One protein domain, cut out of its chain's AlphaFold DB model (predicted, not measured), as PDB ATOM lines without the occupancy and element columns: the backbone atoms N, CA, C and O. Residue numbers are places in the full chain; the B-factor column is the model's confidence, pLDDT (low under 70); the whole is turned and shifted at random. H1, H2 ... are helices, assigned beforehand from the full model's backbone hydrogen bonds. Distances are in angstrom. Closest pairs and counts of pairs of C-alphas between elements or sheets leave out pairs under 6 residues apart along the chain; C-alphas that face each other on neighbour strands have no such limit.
ATOM      1  N   ILE A 111      78.746 178.016 105.976       48.19
ATOM      2  CA  ILE A 111      79.456 179.206 106.493       48.19
ATOM      3  C   ILE A 111      80.923 179.156 106.002       48.19
ATOM      4  O   ILE A 111      81.685 178.245 106.331       48.19
ATOM      5  N   ASP A 112      81.251 180.141 105.170       48.84
ATOM      6  CA  ASP A 112      82.498 180.892 104.957       48.84
ATOM      7  C   ASP A 112      83.848 180.340 105.484       48.84
ATOM      8  O   ASP A 112      84.109 180.270 106.683       48.84
ATOM      9  N   ASP A 113      84.717 180.015 104.515       52.84
ATOM     10  CA  ASP A 113      86.198 180.005 104.390       52.84
ATOM     11  C   ASP A 113      87.151 179.547 105.533       52.84
ATOM     12  O   ASP A 113      88.264 179.082 105.273       52.84
ATOM     13  N   HIS A 114      86.741 179.540 106.800       50.38
ATOM     14  CA  HIS A 114      87.503 178.946 107.908       50.38
ATOM     15  C   HIS A 114      87.608 177.401 107.922       50.38
ATOM     16  O   HIS A 114      88.668 176.893 108.316       50.38
ATOM     17  N   PRO A 115      86.601 176.604 107.497       57.50
ATOM     18  CA  PRO A 115      86.680 175.145 107.609       57.50
ATOM     19  C   PRO A 115      87.685 174.510 106.636       57.50
ATOM     20  O   PRO A 115      88.107 173.376 106.861       57.50
ATOM     21  N   THR A 116      88.097 175.209 105.574       59.75
ATOM     22  CA  THR A 116      89.046 174.691 104.572       59.75
ATOM     23  C   THR A 116      90.489 174.736 105.077       59.75
ATOM     24  O   THR A 116      91.218 173.753 104.944       59.75
ATOM     25  N   ARG A 117      90.898 175.830 105.737       58.06
ATOM     26  CA  ARG A 117      92.258 175.971 106.295       58.06
ATOM     27  C   ARG A 117      92.518 174.984 107.432       58.06
ATOM     28  O   ARG A 117      93.567 174.351 107.448       58.06
ATOM     29  N   LEU A 118      91.547 174.795 108.330       60.16
ATOM     30  CA  LEU A 118      91.670 173.826 109.424       60.16
ATOM     31  C   LEU A 118      91.780 172.387 108.894       60.16
ATOM     32  O   LEU A 118      92.634 171.643 109.359       60.16
ATOM     33  N   LYS A 119      91.004 172.017 107.863       61.25
ATOM     34  CA  LYS A 119      91.117 170.705 107.195       61.25
ATOM     35  C   LYS A 119      92.482 170.491 106.548       61.25
ATOM     36  O   LYS A 119      93.032 169.403 106.676       61.25
ATOM     37  N   MET A 120      93.036 171.509 105.884       60.62
ATOM     38  CA  MET A 120      94.386 171.424 105.314       60.62
ATOM     39  C   MET A 120      95.444 171.236 106.405       60.62
ATOM     40  O   MET A 120      96.296 170.364 106.270       60.62
ATOM     41  N   ILE A 121      95.352 171.978 107.515       62.81
ATOM     42  CA  ILE A 121      96.258 171.820 108.664       62.81
ATOM     43  C   ILE A 121      96.136 170.409 109.257       62.81
ATOM     44  O   ILE A 121      97.150 169.746 109.461       62.81
ATOM     45  N   THR A 122      94.916 169.908 109.477       63.44
ATOM     46  CA  THR A 122      94.690 168.544 109.979       63.44
ATOM     47  C   THR A 122      95.250 167.486 109.030       63.44
ATOM     48  O   THR A 122      95.861 166.528 109.494       63.44
ATOM     49  N   LEU A 123      95.085 167.656 107.714       65.75
ATOM     50  CA  LEU A 123      95.615 166.723 106.720       65.75
ATOM     51  C   LEU A 123      97.148 166.710 106.734       65.75
ATOM     52  O   LEU A 123      97.732 165.635 106.775       65.75
ATOM     53  N   VAL A 124      97.791 167.881 106.772       69.69
ATOM     54  CA  VAL A 124      99.258 167.998 106.848       69.69
ATOM     55  C   VAL A 124      99.795 167.351 108.123       69.69
ATOM     56  O   VAL A 124     100.750 166.581 108.054       69.69
ATOM     57  N   ILE A 125      99.160 167.604 109.273       67.81
ATOM     58  CA  ILE A 125      99.522 166.962 110.542       67.81
ATOM     59  C   ILE A 125      99.389 165.439 110.409       67.81
ATOM     60  O   ILE A 125     100.349 164.724 110.681       67.81
ATOM     61  N   LEU A 126      98.253 164.929 109.921       65.94
ATOM     62  CA  LEU A 126      98.044 163.489 109.743       65.94
ATOM     63  C   LEU A 126      99.089 162.879 108.798       65.94
ATOM     64  O   LEU A 126      99.631 161.822 109.105       65.94
ATOM     65  N   THR A 127      99.430 163.545 107.692       70.44
ATOM     66  CA  THR A 127     100.474 163.078 106.771       70.44
ATOM     67  C   THR A 127     101.841 163.022 107.448       70.44
ATOM     68  O   THR A 127     102.509 161.996 107.353       70.44
ATOM     69  N   LEU A 128     102.251 164.072 108.169       70.19
ATOM     70  CA  LEU A 128     103.530 164.088 108.887       70.19
ATOM     71  C   LEU A 128     103.600 162.973 109.935       70.19
ATOM     72  O   LEU A 128     104.605 162.273 110.017       70.19
ATOM     73  N   PHE A 129     102.522 162.749 110.687       67.69
ATOM     74  CA  PHE A 129     102.471 161.673 111.675       67.69
ATOM     75  C   PHE A 129     102.488 160.280 111.043       67.69
ATOM     76  O   PHE A 129     103.169 159.407 111.568       67.69
ATOM     77  N   VAL A 130     101.805 160.063 109.912       70.81
ATOM     78  CA  VAL A 130     101.907 158.811 109.134       70.81
ATOM     79  C   VAL A 130     103.334 158.571 108.672       70.81
ATOM     80  O   VAL A 130     103.840 157.466 108.845       70.81
ATOM     81  N   VAL A 131     104.011 159.598 108.165       71.50
ATOM     82  CA  VAL A 131     105.418 159.485 107.771       71.50
ATOM     83  C   VAL A 131     106.290 159.113 108.975       71.50
ATOM     84  O   VAL A 131     107.048 158.151 108.889       71.50
ATOM     85  N   VAL A 132     106.139 159.795 110.115       73.25
ATOM     86  CA  VAL A 132     106.884 159.477 111.347       73.25
ATOM     87  C   VAL A 132     106.588 158.054 111.830       73.25
ATOM     88  O   VAL A 132     107.515 157.306 112.125       73.25
ATOM     89  N   GLY A 133     105.320 157.639 111.858       67.75
ATOM     90  CA  GLY A 133     104.917 156.297 112.283       67.75
ATOM     91  C   GLY A 133     105.491 155.196 111.393       67.75
ATOM     92  O   GLY A 133     105.966 154.179 111.898       67.75
ATOM     93  N   VAL A 134     105.511 155.408 110.074       72.00
ATOM     94  CA  VAL A 134     106.138 154.483 109.120       72.00
ATOM     95  C   VAL A 134     107.649 154.403 109.347       72.00
ATOM     96  O   VAL A 134     108.190 153.298 109.370       72.00
ATOM     97  N   VAL A 135     108.324 155.537 109.564       73.56
ATOM     98  CA  VAL A 135     109.770 155.571 109.845       73.56
ATOM     99  C   VAL A 135     110.095 154.834 111.146       73.56
ATOM    100  O   VAL A 135     110.982 153.986 111.152       73.56
ATOM    101  N   GLU A 136     109.357 155.080 112.226       71.94
ATOM    102  CA  GLU A 136     109.583 154.406 113.511       71.94
ATOM    103  C   GLU A 136     109.281 152.902 113.441       71.94
ATOM    104  O   GLU A 136     110.048 152.090 113.959       71.94
ATOM    105  N   CYS A 137     108.224 152.498 112.731       70.19
ATOM    106  CA  CYS A 137     107.927 151.085 112.488       70.19
ATOM    107  C   CYS A 137     109.048 150.400 111.690       70.19
ATOM    108  O   CYS A 137     109.469 149.286 112.017       70.19
ATOM    109  N   TYR A 138     109.584 151.083 110.676       75.50
ATOM    110  CA  TYR A 138     110.717 150.600 109.894       75.50
ATOM    111  C   TYR A 138     111.983 150.452 110.754       75.50
ATOM    112  O   TYR A 138     112.627 149.401 110.719       75.50
ATOM    113  N   ARG A 139     112.300 151.455 111.584       77.62
ATOM    114  CA  ARG A 139     113.426 151.411 112.535       77.62
ATOM    115  C   ARG A 139     113.293 150.246 113.509       77.62
ATOM    116  O   ARG A 139     114.216 149.444 113.628       77.62
ATOM    117  N   PHE A 140     112.130 150.107 114.145       75.75
ATOM    118  CA  PHE A 140     111.855 149.014 115.076       75.75
ATOM    119  C   PHE A 140     112.011 147.647 114.405       75.75
ATOM    120  O   PHE A 140     112.698 146.772 114.927       75.75
ATOM    121  N   THR A 141     111.452 147.485 113.204       77.06
ATOM    122  CA  THR A 141     111.574 146.240 112.440       77.06
ATOM    123  C   THR A 141     113.036 145.908 112.141       77.06
ATOM    124  O   THR A 141     113.446 144.763 112.306       77.06
ATOM    125  N   ASN A 142     113.850 146.888 111.742       81.56
ATOM    126  CA  ASN A 142     115.273 146.663 111.489       81.56
ATOM    127  C   ASN A 142     116.041 146.284 112.758       81.56
ATOM    128  O   ASN A 142     116.881 145.389 112.700       81.56
ATOM    129  N   ILE A 143     115.733 146.904 113.898       82.62
ATOM    130  CA  ILE A 143     116.341 146.559 115.189       82.62
ATOM    131  C   ILE A 143     116.033 145.104 115.557       82.62
ATOM    132  O   ILE A 143     116.950 144.351 115.880       82.62
ATOM    133  N   GLU A 144     114.768 144.681 115.475       81.25
ATOM    134  CA  GLU A 144     114.393 143.295 115.784       81.25
ATOM    135  C   GLU A 144     115.004 142.301 114.790       81.25
ATOM    136  O   GLU A 144     115.441 141.222 115.185       81.25
ATOM    137  N   ARG A 145     115.131 142.682 113.513       85.19
ATOM    138  CA  ARG A 145     115.843 141.873 112.517       85.19
ATOM    139  C   ARG A 145     117.321 141.720 112.845       85.19
ATOM    140  O   ARG A 145     117.816 140.608 112.741       85.19
ATOM    141  N   VAL A 146     118.007 142.786 113.266       92.44
ATOM    142  CA  VAL A 146     119.400 142.686 113.726       92.44
ATOM    143  C   VAL A 146     119.487 141.762 114.931       92.44
ATOM    144  O   VAL A 146     120.338 140.887 114.942       92.44
ATOM    145  N   ARG A 147     118.607 141.891 115.928       88.19
ATOM    146  CA  ARG A 147     118.645 141.035 117.130       88.19
ATOM    147  C   ARG A 147     118.403 139.557 116.829       88.19
ATOM    148  O   ARG A 147     119.008 138.707 117.468       88.19
ATOM    149  N   ALA A 148     117.521 139.259 115.879       85.38
ATOM    150  CA  ALA A 148     117.206 137.892 115.472       85.38
ATOM    151  C   ALA A 148     118.177 137.325 114.419       85.38
ATOM    152  O   ALA A 148     118.102 136.136 114.104       85.38
ATOM    153  N   ALA A 149     119.056 138.152 113.845       92.38
ATOM    154  CA  ALA A 149     119.954 137.733 112.781       92.38
ATOM    155  C   ALA A 149     121.015 136.760 113.303       92.38
ATOM    156  O   ALA A 149     121.781 137.070 114.216       92.38
ATOM    157  N   THR A 150     121.085 135.596 112.662       94.25
ATOM    158  CA  THR A 150     122.129 134.586 112.882       94.25
ATOM    159  C   THR A 150     123.209 134.615 111.804       94.25
ATOM    160  O   THR A 150     124.276 134.039 111.982       94.25
ATOM    161  N   ARG A 151     122.942 135.277 110.669       95.50
ATOM    162  CA  ARG A 151     123.875 135.404 109.545       95.50
ATOM    163  C   ARG A 151     124.537 136.784 109.549       95.50
ATOM    164  O   ARG A 151     123.803 137.775 109.477       95.50
ATOM    165  N   PRO A 152     125.879 136.869 109.534       95.31
ATOM    166  CA  PRO A 152     126.585 138.149 109.516       95.31
ATOM    167  C   PRO A 152     126.202 139.046 108.328       95.31
ATOM    168  O   PRO A 152     125.991 140.241 108.511       95.31
ATOM    169  N   ASP A 153     125.992 138.473 107.137       95.19
ATOM    170  CA  ASP A 153     125.615 139.225 105.926       95.19
ATOM    171  C   ASP A 153     124.315 140.033 106.091       95.19
ATOM    172  O   ASP A 153     124.154 141.117 105.522       95.19
ATOM    173  N   GLU A 154     123.361 139.523 106.879       94.19
ATOM    174  CA  GLU A 154     122.117 140.242 107.164       94.19
ATOM    175  C   GLU A 154     122.368 141.461 108.052       94.19
ATOM    176  O   GLU A 154     121.782 142.523 107.823       94.19
ATOM    177  N   ILE A 155     123.264 141.322 109.030       95.75
ATOM    178  CA  ILE A 155     123.668 142.397 109.937       95.75
ATOM    179  C   ILE A 155     124.418 143.474 109.151       95.75
ATOM    180  O   ILE A 155     124.067 144.646 109.263       95.75
ATOM    181  N   VAL A 156     125.360 143.084 108.285       96.38
ATOM    182  CA  VAL A 156     126.097 143.989 107.383       96.38
ATOM    183  C   VAL A 156     125.125 144.810 106.534       96.38
ATOM    184  O   VAL A 156     125.215 146.038 106.466       96.38
ATOM    185  N   LYS A 157     124.120 144.159 105.935       94.75
ATOM    186  CA  LYS A 157     123.101 144.846 105.130       94.75
ATOM    187  C   LYS A 157     122.295 145.870 105.938       94.75
ATOM    188  O   LYS A 157     121.957 146.930 105.413       94.75
ATOM    189  N   LEU A 158     121.954 145.555 107.187       92.38
ATOM    190  CA  LEU A 158     121.203 146.456 108.070       92.38
ATOM    191  C   LEU A 158     122.084 147.600 108.596       92.38
ATOM    192  O   LEU A 158     121.613 148.735 108.688       92.38
ATOM    193  N   TYR A 159     123.363 147.332 108.857       94.94
ATOM    194  CA  TYR A 159     124.362 148.322 109.253       94.94
ATOM    195  C   TYR A 159     124.625 149.359 108.152       94.94
ATOM    196  O   TYR A 159     124.694 150.550 108.439       94.94
ATOM    197  N   HIS A 160     124.659 148.955 106.882       94.00
ATOM    198  CA  HIS A 160     124.785 149.883 105.748       94.00
ATOM    199  C   HIS A 160     123.446 150.465 105.260       94.00
ATOM    200  O   HIS A 160     123.377 151.051 104.177       94.00
ATOM    201  N   SER A 161     122.358 150.308 106.022       89.00
ATOM    202  CA  SER A 161     121.070 150.897 105.647       89.00
ATOM    203  C   SER A 161     121.098 152.435 105.739       89.00
ATOM    204  O   SER A 161     121.789 152.981 106.594       89.00
ATOM    205  N   PRO A 162     120.313 153.170 104.923       82.06
ATOM    206  CA  PRO A 162     120.374 154.638 104.873       82.06
ATOM    207  C   PRO A 162     120.122 155.359 106.206       82.06
ATOM    208  O   PRO A 162     120.548 156.494 106.386       82.06
ATOM    209  N   LEU A 163     119.405 154.718 107.135       75.25
ATOM    210  CA  LEU A 163     119.059 155.298 108.434       75.25
ATOM    211  C   LEU A 163     120.042 154.918 109.548       75.25
ATOM    212  O   LEU A 163     119.906 155.425 110.660       75.25
ATOM    213  N   SER A 164     121.025 154.051 109.283       81.50
ATOM    214  CA  SER A 164     121.884 153.496 110.330       81.50
ATOM    215  C   SER A 164     122.718 154.552 111.049       81.50
ATOM    216  O   SER A 164     122.771 154.547 112.277       81.50
ATOM    217  N   GLY A 165     123.281 155.513 110.312       77.19
ATOM    218  CA  GLY A 165     124.106 156.587 110.875       77.19
ATOM    219  C   GLY A 165     123.370 157.480 111.882       77.19
ATOM    220  O   GLY A 165     123.998 158.067 112.761       77.19
ATOM    221  N   TYR A 166     122.039 157.540 111.807       76.62
ATOM    222  CA  TYR A 166     121.205 158.347 112.701       76.62
ATOM    223  C   TYR A 166     120.566 157.527 113.832       76.62
ATOM    224  O   TYR A 166     120.036 158.102 114.784       76.62
ATOM    225  N   ASP A 167     120.625 156.195 113.767       83.94
ATOM    226  CA  ASP A 167     119.911 155.313 114.685       83.94
ATOM    227  C   ASP A 167     120.847 154.670 115.719       83.94
ATOM    228  O   ASP A 167     121.358 153.563 115.549       83.94
ATOM    229  N   SER A 168     121.039 155.361 116.846       86.44
ATOM    230  CA  SER A 168     121.855 154.865 117.967       86.44
ATOM    231  C   SER A 168     121.378 153.521 118.523       86.44
ATOM    232  O   SER A 168     122.186 152.736 119.020       86.44
ATOM    233  N   VAL A 169     120.072 153.243 118.453       86.38
ATOM    234  CA  VAL A 169     119.481 152.014 118.989       86.38
ATOM    235  C   VAL A 169     119.766 150.848 118.053       86.38
ATOM    236  O   VAL A 169     120.107 149.766 118.530       86.38
ATOM    237  N   LEU A 170     119.691 151.077 116.739       89.88
ATOM    238  CA  LEU A 170     120.113 150.097 115.740       89.88
ATOM    239  C   LEU A 170     121.598 149.765 115.892       89.88
ATOM    240  O   LEU A 170     121.939 148.592 115.986       89.88
ATOM    241  N   LEU A 171     122.469 150.771 115.984       95.38
ATOM    242  CA  LEU A 171     123.914 150.552 116.123       95.38
ATOM    243  C   LEU A 171     124.266 149.839 117.437       95.38
ATOM    244  O   LEU A 171     125.108 148.946 117.449       95.38
ATOM    245  N   SER A 172     123.562 150.155 118.529       93.19
ATOM    246  CA  SER A 172     123.670 149.407 119.789       93.19
ATOM    247  C   SER A 172     123.224 147.949 119.634       93.19
ATOM    248  O   SER A 172     123.862 147.070 120.204       93.19
ATOM    249  N   ALA A 173     122.161 147.675 118.871       93.50
ATOM    250  CA  ALA A 173     121.712 146.309 118.602       93.50
ATOM    251  C   ALA A 173     122.695 145.535 117.707       93.50
ATOM    252  O   ALA A 173     122.895 144.347 117.934       93.50
ATOM    253  N   VAL A 174     123.326 146.207 116.737       97.19
ATOM    254  CA  VAL A 174     124.400 145.634 115.909       97.19
ATOM    255  C   VAL A 174     125.584 145.260 116.795       97.19
ATOM    256  O   VAL A 174     125.979 144.101 116.816       97.19
ATOM    257  N   ALA A 175     126.094 146.191 117.605       97.25
ATOM    258  CA  ALA A 175     127.194 145.912 118.529       97.25
ATOM    259  C   ALA A 175     126.888 144.760 119.504       97.25
ATOM    260  O   ALA A 175     127.785 144.004 119.855       97.25
ATOM    261  N   ALA A 176     125.632 144.610 119.934       96.75
ATOM    262  CA  ALA A 176     125.227 143.571 120.882       96.75
ATOM    263  C   ALA A 176     125.059 142.171 120.260       96.75
ATOM    264  O   ALA A 176     124.972 141.196 121.004       96.75
ATOM    265  N   ASN A 177     124.957 142.046 118.933       97.38
ATOM    266  CA  ASN A 177     124.766 140.746 118.289       97.38
ATOM    267  C   ASN A 177     126.100 139.980 118.188       97.38
ATOM    268  O   ASN A 177     127.072 140.470 117.621       97.38
ATOM    269  N   GLU A 178     126.133 138.752 118.710       96.44
ATOM    270  CA  GLU A 178     127.320 137.877 118.749       96.44
ATOM    271  C   GLU A 178     127.852 137.469 117.361       96.44
ATOM    272  O   GLU A 178     129.003 137.060 117.245       96.44
ATOM    273  N   ASN A 179     127.036 137.590 116.308       97.00
ATOM    274  CA  ASN A 179     127.406 137.291 114.920       97.00
ATOM    275  C   ASN A 179     127.884 138.532 114.147       97.00
ATOM    276  O   ASN A 179     128.091 138.461 112.934       97.00
ATOM    277  N   THR A 180     128.004 139.684 114.808       98.00
ATOM    278  CA  THR A 180     128.502 140.904 114.171       98.00
ATOM    279  C   THR A 180     129.981 140.760 113.846       98.00
ATOM    280  O   THR A 180     130.777 140.316 114.670       98.00
ATOM    281  N   LEU A 181     130.340 141.144 112.621       97.94
ATOM    282  CA  LEU A 181     131.706 141.051 112.133       97.94
ATOM    283  C   LEU A 181     132.640 142.021 112.868       97.94
ATOM    284  O   LEU A 181     132.250 143.104 113.315       97.94
ATOM    285  N   SER A 182     133.896 141.606 112.976       97.12
ATOM    286  CA  SER A 182     134.932 142.297 113.736       97.12
ATOM    287  C   SER A 182     135.318 143.656 113.136       97.12
ATOM    288  O   SER A 182     135.681 144.567 113.877       97.12
ATOM    289  N   ASP A 183     135.176 143.830 111.820       96.94
ATOM    290  CA  ASP A 183     135.353 145.103 111.114       96.94
ATOM    291  C   ASP A 183     134.288 146.136 111.521       96.94
ATOM    292  O   ASP A 183     134.634 147.248 111.921       96.94
ATOM    293  N   ILE A 184     133.009 145.744 111.539       97.75
ATOM    294  CA  ILE A 184     131.897 146.583 112.004       97.75
ATOM    295  C   ILE A 184     132.084 146.946 113.479       97.75
ATOM    296  O   ILE A 184     131.875 148.097 113.862       97.75
ATOM    297  N   LEU A 185     132.486 145.989 114.320       98.06
ATOM    298  CA  LEU A 185     132.772 146.257 115.734       98.06
ATOM    299  C   LEU A 185     133.943 147.231 115.897       98.06
ATOM    300  O   LEU A 185     133.874 148.124 116.741       98.06
ATOM    301  N   GLY A 186     134.979 147.116 115.063       97.12
ATOM    302  CA  GLY A 186     136.104 148.048 115.047       97.12
ATOM    303  C   GLY A 186     135.722 149.463 114.612       97.12
ATOM    304  O   GLY A 186     136.263 150.436 115.138       97.12
ATOM    305  N   ASP A 187     134.754 149.603 113.709       95.94
ATOM    306  CA  ASP A 187     134.198 150.907 113.352       95.94
ATOM    307  C   ASP A 187     133.304 151.481 114.455       95.94
ATOM    308  O   ASP A 187     133.423 152.660 114.790       95.94
ATOM    309  N   LEU A 188     132.466 150.654 115.085       96.00
ATOM    310  CA  LEU A 188     131.622 151.060 116.214       96.00
ATOM    311  C   LEU A 188     132.424 151.398 117.479       96.00
ATOM    312  O   LEU A 188     131.955 152.188 118.296       96.00
ATOM    313  N   ALA A 189     133.636 150.861 117.638       95.19
ATOM    314  CA  ALA A 189     134.540 151.199 118.741       95.19
ATOM    315  C   ALA A 189     135.003 152.667 118.725       95.19
ATOM    316  O   ALA A 189     135.474 153.169 119.740       95.19
ATOM    317  N   LYS A 190     134.866 153.355 117.584       92.75
ATOM    318  CA  LYS A 190     135.201 154.779 117.412       92.75
ATOM    319  C   LYS A 190     134.022 155.708 117.738       92.75
ATOM    320  O   LYS A 190     134.131 156.919 117.560       92.75
ATOM    321  N   ASP A 191     132.873 155.158 118.135       91.12
ATOM    322  CA  ASP A 191     131.688 155.934 118.508       91.12
ATOM    323  C   ASP A 191     131.869 156.606 119.881       91.12
ATOM    324  O   ASP A 191     132.581 156.103 120.741       91.12
ATOM    325  N   ASN A 192     131.178 157.720 120.127       86.88
ATOM    326  CA  ASN A 192     131.260 158.444 121.405       86.88
ATOM    327  C   ASN A 192     130.129 158.075 122.380       86.88
ATOM    328  O   ASN A 192     130.080 158.555 123.512       86.88
ATOM    329  N   ARG A 193     129.150 157.276 121.944       86.38
ATOM    330  CA  ARG A 193     127.981 156.927 122.754       86.38
ATOM    331  C   ARG A 193     128.289 155.700 123.601       86.38
ATOM    332  O   ARG A 193     128.321 154.585 123.084       86.38
ATOM    333  N   LEU A 194     128.371 155.893 124.918       84.81
ATOM    334  CA  LEU A 194     128.678 154.844 125.903       84.81
ATOM    335  C   LEU A 194     127.889 153.548 125.690       84.81
ATOM    336  O   LEU A 194     128.459 152.467 125.693       84.81
ATOM    337  N   ARG A 195     126.579 153.627 125.418       86.81
ATOM    338  CA  ARG A 195     125.747 152.434 125.180       86.81
ATOM    339  C   ARG A 195     126.251 151.565 124.021       86.81
ATOM    340  O   ARG A 195     126.122 150.347 124.084       86.81
ATOM    341  N   ILE A 196     126.769 152.167 122.953       92.44
ATOM    342  CA  ILE A 196     127.348 151.417 121.831       92.44
ATOM    343  C   ILE A 196     128.670 150.807 122.288       92.44
ATOM    344  O   ILE A 196     128.851 149.603 122.141       92.44
ATOM    345  N   LEU A 197     129.520 151.604 122.940       93.38
ATOM    346  CA  LEU A 197     130.824 151.163 123.432       93.38
ATOM    347  C   LEU A 197     130.738 150.010 124.437       93.38
ATOM    348  O   LEU A 197     131.532 149.088 124.326       93.38
ATOM    349  N   HIS A 198     129.751 149.985 125.337       92.31
ATOM    350  CA  HIS A 198     129.500 148.844 126.232       92.31
ATOM    351  C   HIS A 198     129.231 147.553 125.462       92.31
ATOM    352  O   HIS A 198     129.808 146.507 125.745       92.31
ATOM    353  N   ASN A 199     128.368 147.625 124.447       95.44
ATOM    354  CA  ASN A 199     128.046 146.452 123.645       95.44
ATOM    355  C   ASN A 199     129.256 145.990 122.825       95.44
ATOM    356  O   ASN A 199     129.501 144.793 122.755       95.44
ATOM    357  N   VAL A 200     130.046 146.920 122.276       97.12
ATOM    358  CA  VAL A 200     131.306 146.589 121.593       97.12
ATOM    359  C   VAL A 200     132.299 145.960 122.576       97.12
ATOM    360  O   VAL A 200     132.825 144.886 122.309       97.12
ATOM    361  N   ALA A 201     132.513 146.563 123.747       95.81
ATOM    362  CA  ALA A 201     133.428 146.062 124.769       95.81
ATOM    363  C   ALA A 201     133.051 144.667 125.272       95.81
ATOM    364  O   ALA A 201     133.933 143.899 125.633       95.81
ATOM    365  N   ARG A 202     131.761 144.321 125.276       95.25
ATOM    366  CA  ARG A 202     131.256 143.024 125.741       95.25
ATOM    367  C   ARG A 202     131.186 141.957 124.644       95.25
ATOM    368  O   ARG A 202     131.112 140.772 124.961       95.25
ATOM    369  N   ASN A 203     131.175 142.353 123.372       97.44
ATOM    370  CA  ASN A 203     131.006 141.419 122.264       97.44
ATOM    371  C   ASN A 203     132.273 140.559 122.068       97.44
ATOM    372  O   ASN A 203     133.359 141.109 121.864       97.44
ATOM    373  N   PRO A 204     132.169 139.217 122.093       96.12
ATOM    374  CA  PRO A 204     133.329 138.333 121.985       96.12
ATOM    375  C   PRO A 204     134.057 138.426 120.632       96.12
ATOM    376  O   PRO A 204     135.240 138.096 120.565       96.12
ATOM    377  N   GLN A 205     133.388 138.890 119.569       96.88
ATOM    378  CA  GLN A 205     133.985 139.087 118.239       96.88
ATOM    379  C   GLN A 205     134.757 140.408 118.107       96.88
ATOM    380  O   GLN A 205     135.355 140.671 117.060       96.88
ATOM    381  N   THR A 206     134.758 141.257 119.139       98.06
ATOM    382  CA  THR A 206     135.447 142.545 119.082       98.06
ATOM    383  C   THR A 206     136.963 142.343 118.989       98.06
ATOM    384  O   THR A 206     137.536 141.641 119.826       98.06
ATOM    385  N   PRO A 207     137.639 142.971 118.005       97.44
ATOM    386  CA  PRO A 207     139.087 142.882 117.879       97.44
ATOM    387  C   PRO A 207     139.817 143.381 119.129       97.44
ATOM    388  O   PRO A 207     139.450 144.406 119.705       97.44
ATOM    389  N   MET A 208     140.930 142.726 119.472       96.69
ATOM    390  CA  MET A 208     141.827 143.134 120.565       96.69
ATOM    391  C   MET A 208     142.231 144.610 120.483       96.69
ATOM    392  O   MET A 208     142.242 145.302 121.498       96.69
ATOM    393  N   GLU A 209     142.520 145.102 119.277       95.88
ATOM    394  CA  GLU A 209     142.907 146.499 119.057       95.88
ATOM    395  C   GLU A 209     141.769 147.468 119.390       95.88
ATOM    396  O   GLU A 209     141.977 148.514 119.995       95.88
ATOM    397  N   SER A 210     140.530 147.092 119.076       97.06
ATOM    398  CA  SER A 210     139.351 147.886 119.415       97.06
ATOM    399  C   SER A 210     139.096 147.900 120.921       97.06
ATOM    400  O   SER A 210     138.769 148.946 121.472       97.06
ATOM    401  N   LEU A 211     139.309 146.776 121.613       96.50
ATOM    402  CA  LEU A 211     139.229 146.714 123.078       96.50
ATOM    403  C   LEU A 211     140.322 147.561 123.747       96.50
ATOM    404  O   LEU A 211     140.050 148.216 124.752       96.50
ATOM    405  N   ARG A 212     141.529 147.603 123.167       95.00
ATOM    406  CA  ARG A 212     142.617 148.485 123.614       95.00
ATOM    407  C   ARG A 212     142.245 149.957 123.470       95.00
ATOM    408  O   ARG A 212     142.343 150.691 124.449       95.00
ATOM    409  N   LEU A 213     141.727 150.357 122.309       92.81
ATOM    410  CA  LEU A 213     141.233 151.719 122.085       92.81
ATOM    411  C   LEU A 213     140.155 152.112 123.105       92.81
ATOM    412  O   LEU A 213     140.206 153.202 123.673       92.81
ATOM    413  N   LEU A 214     139.202 151.214 123.381       92.38
ATOM    414  CA  LEU A 214     138.156 151.451 124.377       92.38
ATOM    415  C   LEU A 214     138.725 151.593 125.790       92.38
ATOM    416  O   LEU A 214     138.281 152.468 126.533       92.38
ATOM    417  N   TYR A 215     139.699 150.762 126.159       91.25
ATOM    418  CA  TYR A 215     140.369 150.857 127.452       91.25
ATOM    419  C   TYR A 215     141.103 152.193 127.606       91.25
ATOM    420  O   TYR A 215     140.871 152.906 128.579       91.25
ATOM    421  N   GLU A 216     141.930 152.569 126.631       87.94
ATOM    422  CA  GLU A 216     142.723 153.802 126.669       87.94
ATOM    423  C   GLU A 216     141.839 155.051 126.721       87.94
ATOM    424  O   GLU A 216     142.075 155.941 127.538       87.94
ATOM    425  N   HIS A 217     140.779 155.098 125.907       82.12
ATOM    426  CA  HIS A 217     139.888 156.255 125.837       82.12
ATOM    427  C   HIS A 217     139.040 156.438 127.106       82.12
ATOM    428  O   HIS A 217     138.846 157.560 127.574       82.12
ATOM    429  N   ASN A 218     138.545 155.344 127.696       76.94
ATOM    430  CA  ASN A 218     137.688 155.420 128.883       76.94
ATOM    431  C   ASN A 218     138.493 155.461 130.193       76.94
ATOM    432  O   ASN A 218     138.022 156.034 131.171       76.94
ATOM    433  N   SER A 219     139.729 154.944 130.219       63.66
ATOM    434  CA  SER A 219     140.616 155.036 131.390       63.66
ATOM    435  C   SER A 219     141.044 156.474 131.698       63.66
ATOM    436  O   SER A 219     141.437 156.759 132.829       63.66
ATOM    437  N   THR A 220     140.986 157.384 130.722       56.81
ATOM    438  CA  THR A 220     141.321 158.805 130.914       56.81
ATOM    439  C   THR A 220     140.159 159.655 131.431       56.81
ATOM    440  O   THR A 220     140.377 160.788 131.866       56.81
ATOM    441  N   ASN A 221     138.929 159.129 131.430       56.28
ATOM    442  CA  ASN A 221     137.760 159.859 131.908       56.28
ATOM    443  C   ASN A 221     137.700 159.811 133.440       56.28
ATOM    444  O   ASN A 221     137.282 158.824 134.040       56.28
ATOM    445  N   GLN A 222     138.051 160.926 134.086       47.12
ATOM    446  CA  GLN A 222     137.999 161.105 135.548       47.12
ATOM    447  C   GLN A 222     136.581 160.996 136.158       47.12
ATOM    448  O   GLN A 222     136.425 161.125 137.369       47.12
ATOM    449  N   ASN A 223     135.549 160.749 135.341       46.28
ATOM    450  CA  ASN A 223     134.139 160.746 135.737       46.28
ATOM    451  C   ASN A 223     133.548 159.350 136.010       46.28
ATOM    452  O   ASN A 223     132.342 159.241 136.211       46.28
ATOM    453  N   GLY A 224     134.364 158.295 136.089       48.38
ATOM    454  CA  GLY A 224     133.899 157.009 136.618       48.38
ATOM    455  C   GLY A 224     133.086 156.163 135.635       48.38
ATOM    456  O   GLY A 224     132.113 155.523 136.032       48.38
ATOM    457  N   ASP A 225     133.519 156.071 134.376       52.50
ATOM    458  CA  ASP A 225     132.965 155.127 133.392       52.50
ATOM    459  C   ASP A 225     133.454 153.679 133.645       52.50
ATOM    460  O   ASP A 225     133.831 152.947 132.725       52.50
ATOM    461  N   GLY A 226     133.427 153.227 134.909       60.62
ATOM    462  CA  GLY A 226     133.821 151.872 135.335       60.62
ATOM    463  C   GLY A 226     133.040 150.757 134.629       60.62
ATOM    464  O   GLY A 226     133.480 149.611 134.575       60.62
ATOM    465  N   TYR A 227     131.923 151.103 133.987       76.50
ATOM    466  CA  TYR A 227     131.113 150.185 133.203       76.50
ATOM    467  C   TYR A 227     131.857 149.575 132.004       76.50
ATOM    468  O   TYR A 227     131.662 148.394 131.734       76.50
ATOM    469  N   VAL A 228     132.746 150.310 131.315       86.44
ATOM    470  CA  VAL A 228     133.520 149.719 130.201       86.44
ATOM    471  C   VAL A 228     134.559 148.737 130.743       86.44
ATOM    472  O   VAL A 228     134.763 147.675 130.162       86.44
ATOM    473  N   ALA A 229     135.164 149.032 131.898       90.12
ATOM    474  CA  ALA A 229     136.081 148.112 132.568       90.12
ATOM    475  C   ALA A 229     135.385 146.807 132.994       90.12
ATOM    476  O   ALA A 229     135.995 145.744 132.905       90.12
ATOM    477  N   TYR A 230     134.107 146.859 133.391       92.31
ATOM    478  CA  TYR A 230     133.313 145.653 133.651       92.31
ATOM    479  C   TYR A 230     133.148 144.787 132.399       92.31
ATOM    480  O   TYR A 230     133.324 143.572 132.472       92.31
ATOM    481  N   ASP A 231     132.825 145.404 131.260       94.50
ATOM    482  CA  ASP A 231     132.627 144.691 129.996       94.50
ATOM    483  C   ASP A 231     133.947 144.101 129.469       94.50
ATOM    484  O   ASP A 231     133.994 142.934 129.079       94.50
ATOM    485  N   LEU A 232     135.044 144.864 129.549       95.19
ATOM    486  CA  LEU A 232     136.391 144.387 129.218       95.19
ATOM    487  C   LEU A 232     136.822 143.232 130.125       95.19
ATOM    488  O   LEU A 232     137.410 142.261 129.649       95.19
ATOM    489  N   ALA A 233     136.513 143.307 131.421       95.25
ATOM    490  CA  ALA A 233     136.878 142.269 132.372       95.25
ATOM    491  C   ALA A 233     136.270 140.914 132.004       95.25
ATOM    492  O   ALA A 233     136.949 139.916 132.198       95.25
ATOM    493  N   VAL A 234     135.058 140.855 131.437       95.62
ATOM    494  CA  VAL A 234     134.405 139.589 131.045       95.62
ATOM    495  C   VAL A 234     134.663 139.164 129.596       95.62
ATOM    496  O   VAL A 234     134.437 137.999 129.269       95.62
ATOM    497  N   ASN A 235     135.103 140.072 128.718       96.94
ATOM    498  CA  ASN A 235     135.249 139.760 127.298       96.94
ATOM    499  C   ASN A 235     136.438 138.807 127.051       96.94
ATOM    500  O   ASN A 235     137.573 139.145 127.403       96.94
ATOM    501  N   PRO A 236     136.222 137.637 126.415       96.06
ATOM    502  CA  PRO A 236     137.297 136.690 126.124       96.06
ATOM    503  C   PRO A 236     138.412 137.304 125.271       96.06
ATOM    504  O   PRO A 236     139.574 136.965 125.446       96.06
ATOM    505  N   SER A 237     138.103 138.229 124.371       96.50
ATOM    506  CA  SER A 237     139.083 138.829 123.465       96.50
ATOM    507  C   SER A 237     139.902 139.952 124.113       96.50
ATOM    508  O   SER A 237     140.766 140.522 123.448       96.50
ATOM    509  N   THR A 238     139.678 140.279 125.391       97.00
ATOM    510  CA  THR A 238     140.435 141.331 126.080       97.00
ATOM    511  C   THR A 238     141.920 140.968 126.196       97.00
ATOM    512  O   THR A 238     142.252 139.889 126.697       97.00
ATOM    513  N   PRO A 239     142.833 141.865 125.776       96.19
ATOM    514  CA  PRO A 239     144.272 141.657 125.908       96.19
ATOM    515  C   PRO A 239     144.725 141.367 127.349       96.19
ATOM    516  O   PRO A 239     144.270 142.000 128.303       96.19
TER     517      PRO A 239
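Overview. This is residues 111 to 239 of the 296 residues of an uncharacterized protein of Candidatus Uhrbacteria bacterium CG10_big_fil_rev_8_21_14_0_10_48_11 (UniProt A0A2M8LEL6). A long, straight helix, H1, makes a handle: residues 111 to 134, of which 114 to 134 belong to H1, stick out, and the other end of H1 packs on a compact body of six short helices. The body is a chain wound to and fro in stacked turns: H3, H5 and H7 lie in one row, continuing from the end of H1, and H2, H4 and H6 run the other way in a second row beside it. You are reading 129 printed residues with seven named helices, H1 to H7 in order, and no named strand; the class is all helix. The whole is only just loose, close to extended, with a radius of gyration of the C-alphas of 20.5 A and spans of 77 by 38 by 18 A.

Arrangement. Begin with H1, residues 114 to 148, which touches H2, residues 152 to 159, with residues 142 to 146 alone; the closest C-alphas, of Val 146 and Ile 155, are 5.7 A apart. With residues 139 to 147 alone H1 touches H3, residues 168 to 176, the same way at a shallow tilt of 10 degrees; look at C-alphas 143 and 170, the closest, at 5.2 A. H4, residues 182 to 188, only just touches H3, with 3 pairs of C-alphas within 8 A, the closest being Ala 175 and Leu 185 at 6.2 A. H5, residues 194 to 202, touches H3 the same way at a shallow tilt of 10 degrees, with C-alphas 172 and 196 closest at 4.7 A. H3 and H5 are the hubs, touching four helices each. H7, residues 226 to 234, touches H5 the same way at a shallow tilt of 19 degrees, with C-alphas 202 and 231 closest at 4.8 A. H6, residues 208 to 219, touches H7, with C-alphas 211 and 232 closest at 7.2 A. Each helix forms a hairpin with the next, and H1 is apart from H4, H5, H6 and H7. Every O i to N i+4 pair is within hydrogen-bond range in H2, H3, H4, H6 and H7; in H1 it is 30 of 31 and in H5 4 of 5.

Along the chain. Find C-alpha 114 at (87.503, 178.946, 107.908); from there H1 runs 51.2 A to C-alpha 148 at (117.206, 137.892, 115.472). H2 measures 10.4 A, H3 12.1 A, H4 9.7 A, H5 12.1 A and H6 16.1 A. H7 runs 13.0 A and ends at C-alpha 234, at (134.405, 139.589, 131.045).

Size, cuts and confidence. The C-alphas of Ile 111 and Pro 239, the two farthest apart, are 77.4 A from each other. Without residues 111 to 134 the body spans 39 by 25 by 17 A. The printed part has no cut, and no link is long. Look for pLDDT under 70 in residues 111 to 126, 129, 133 and 219 to 226.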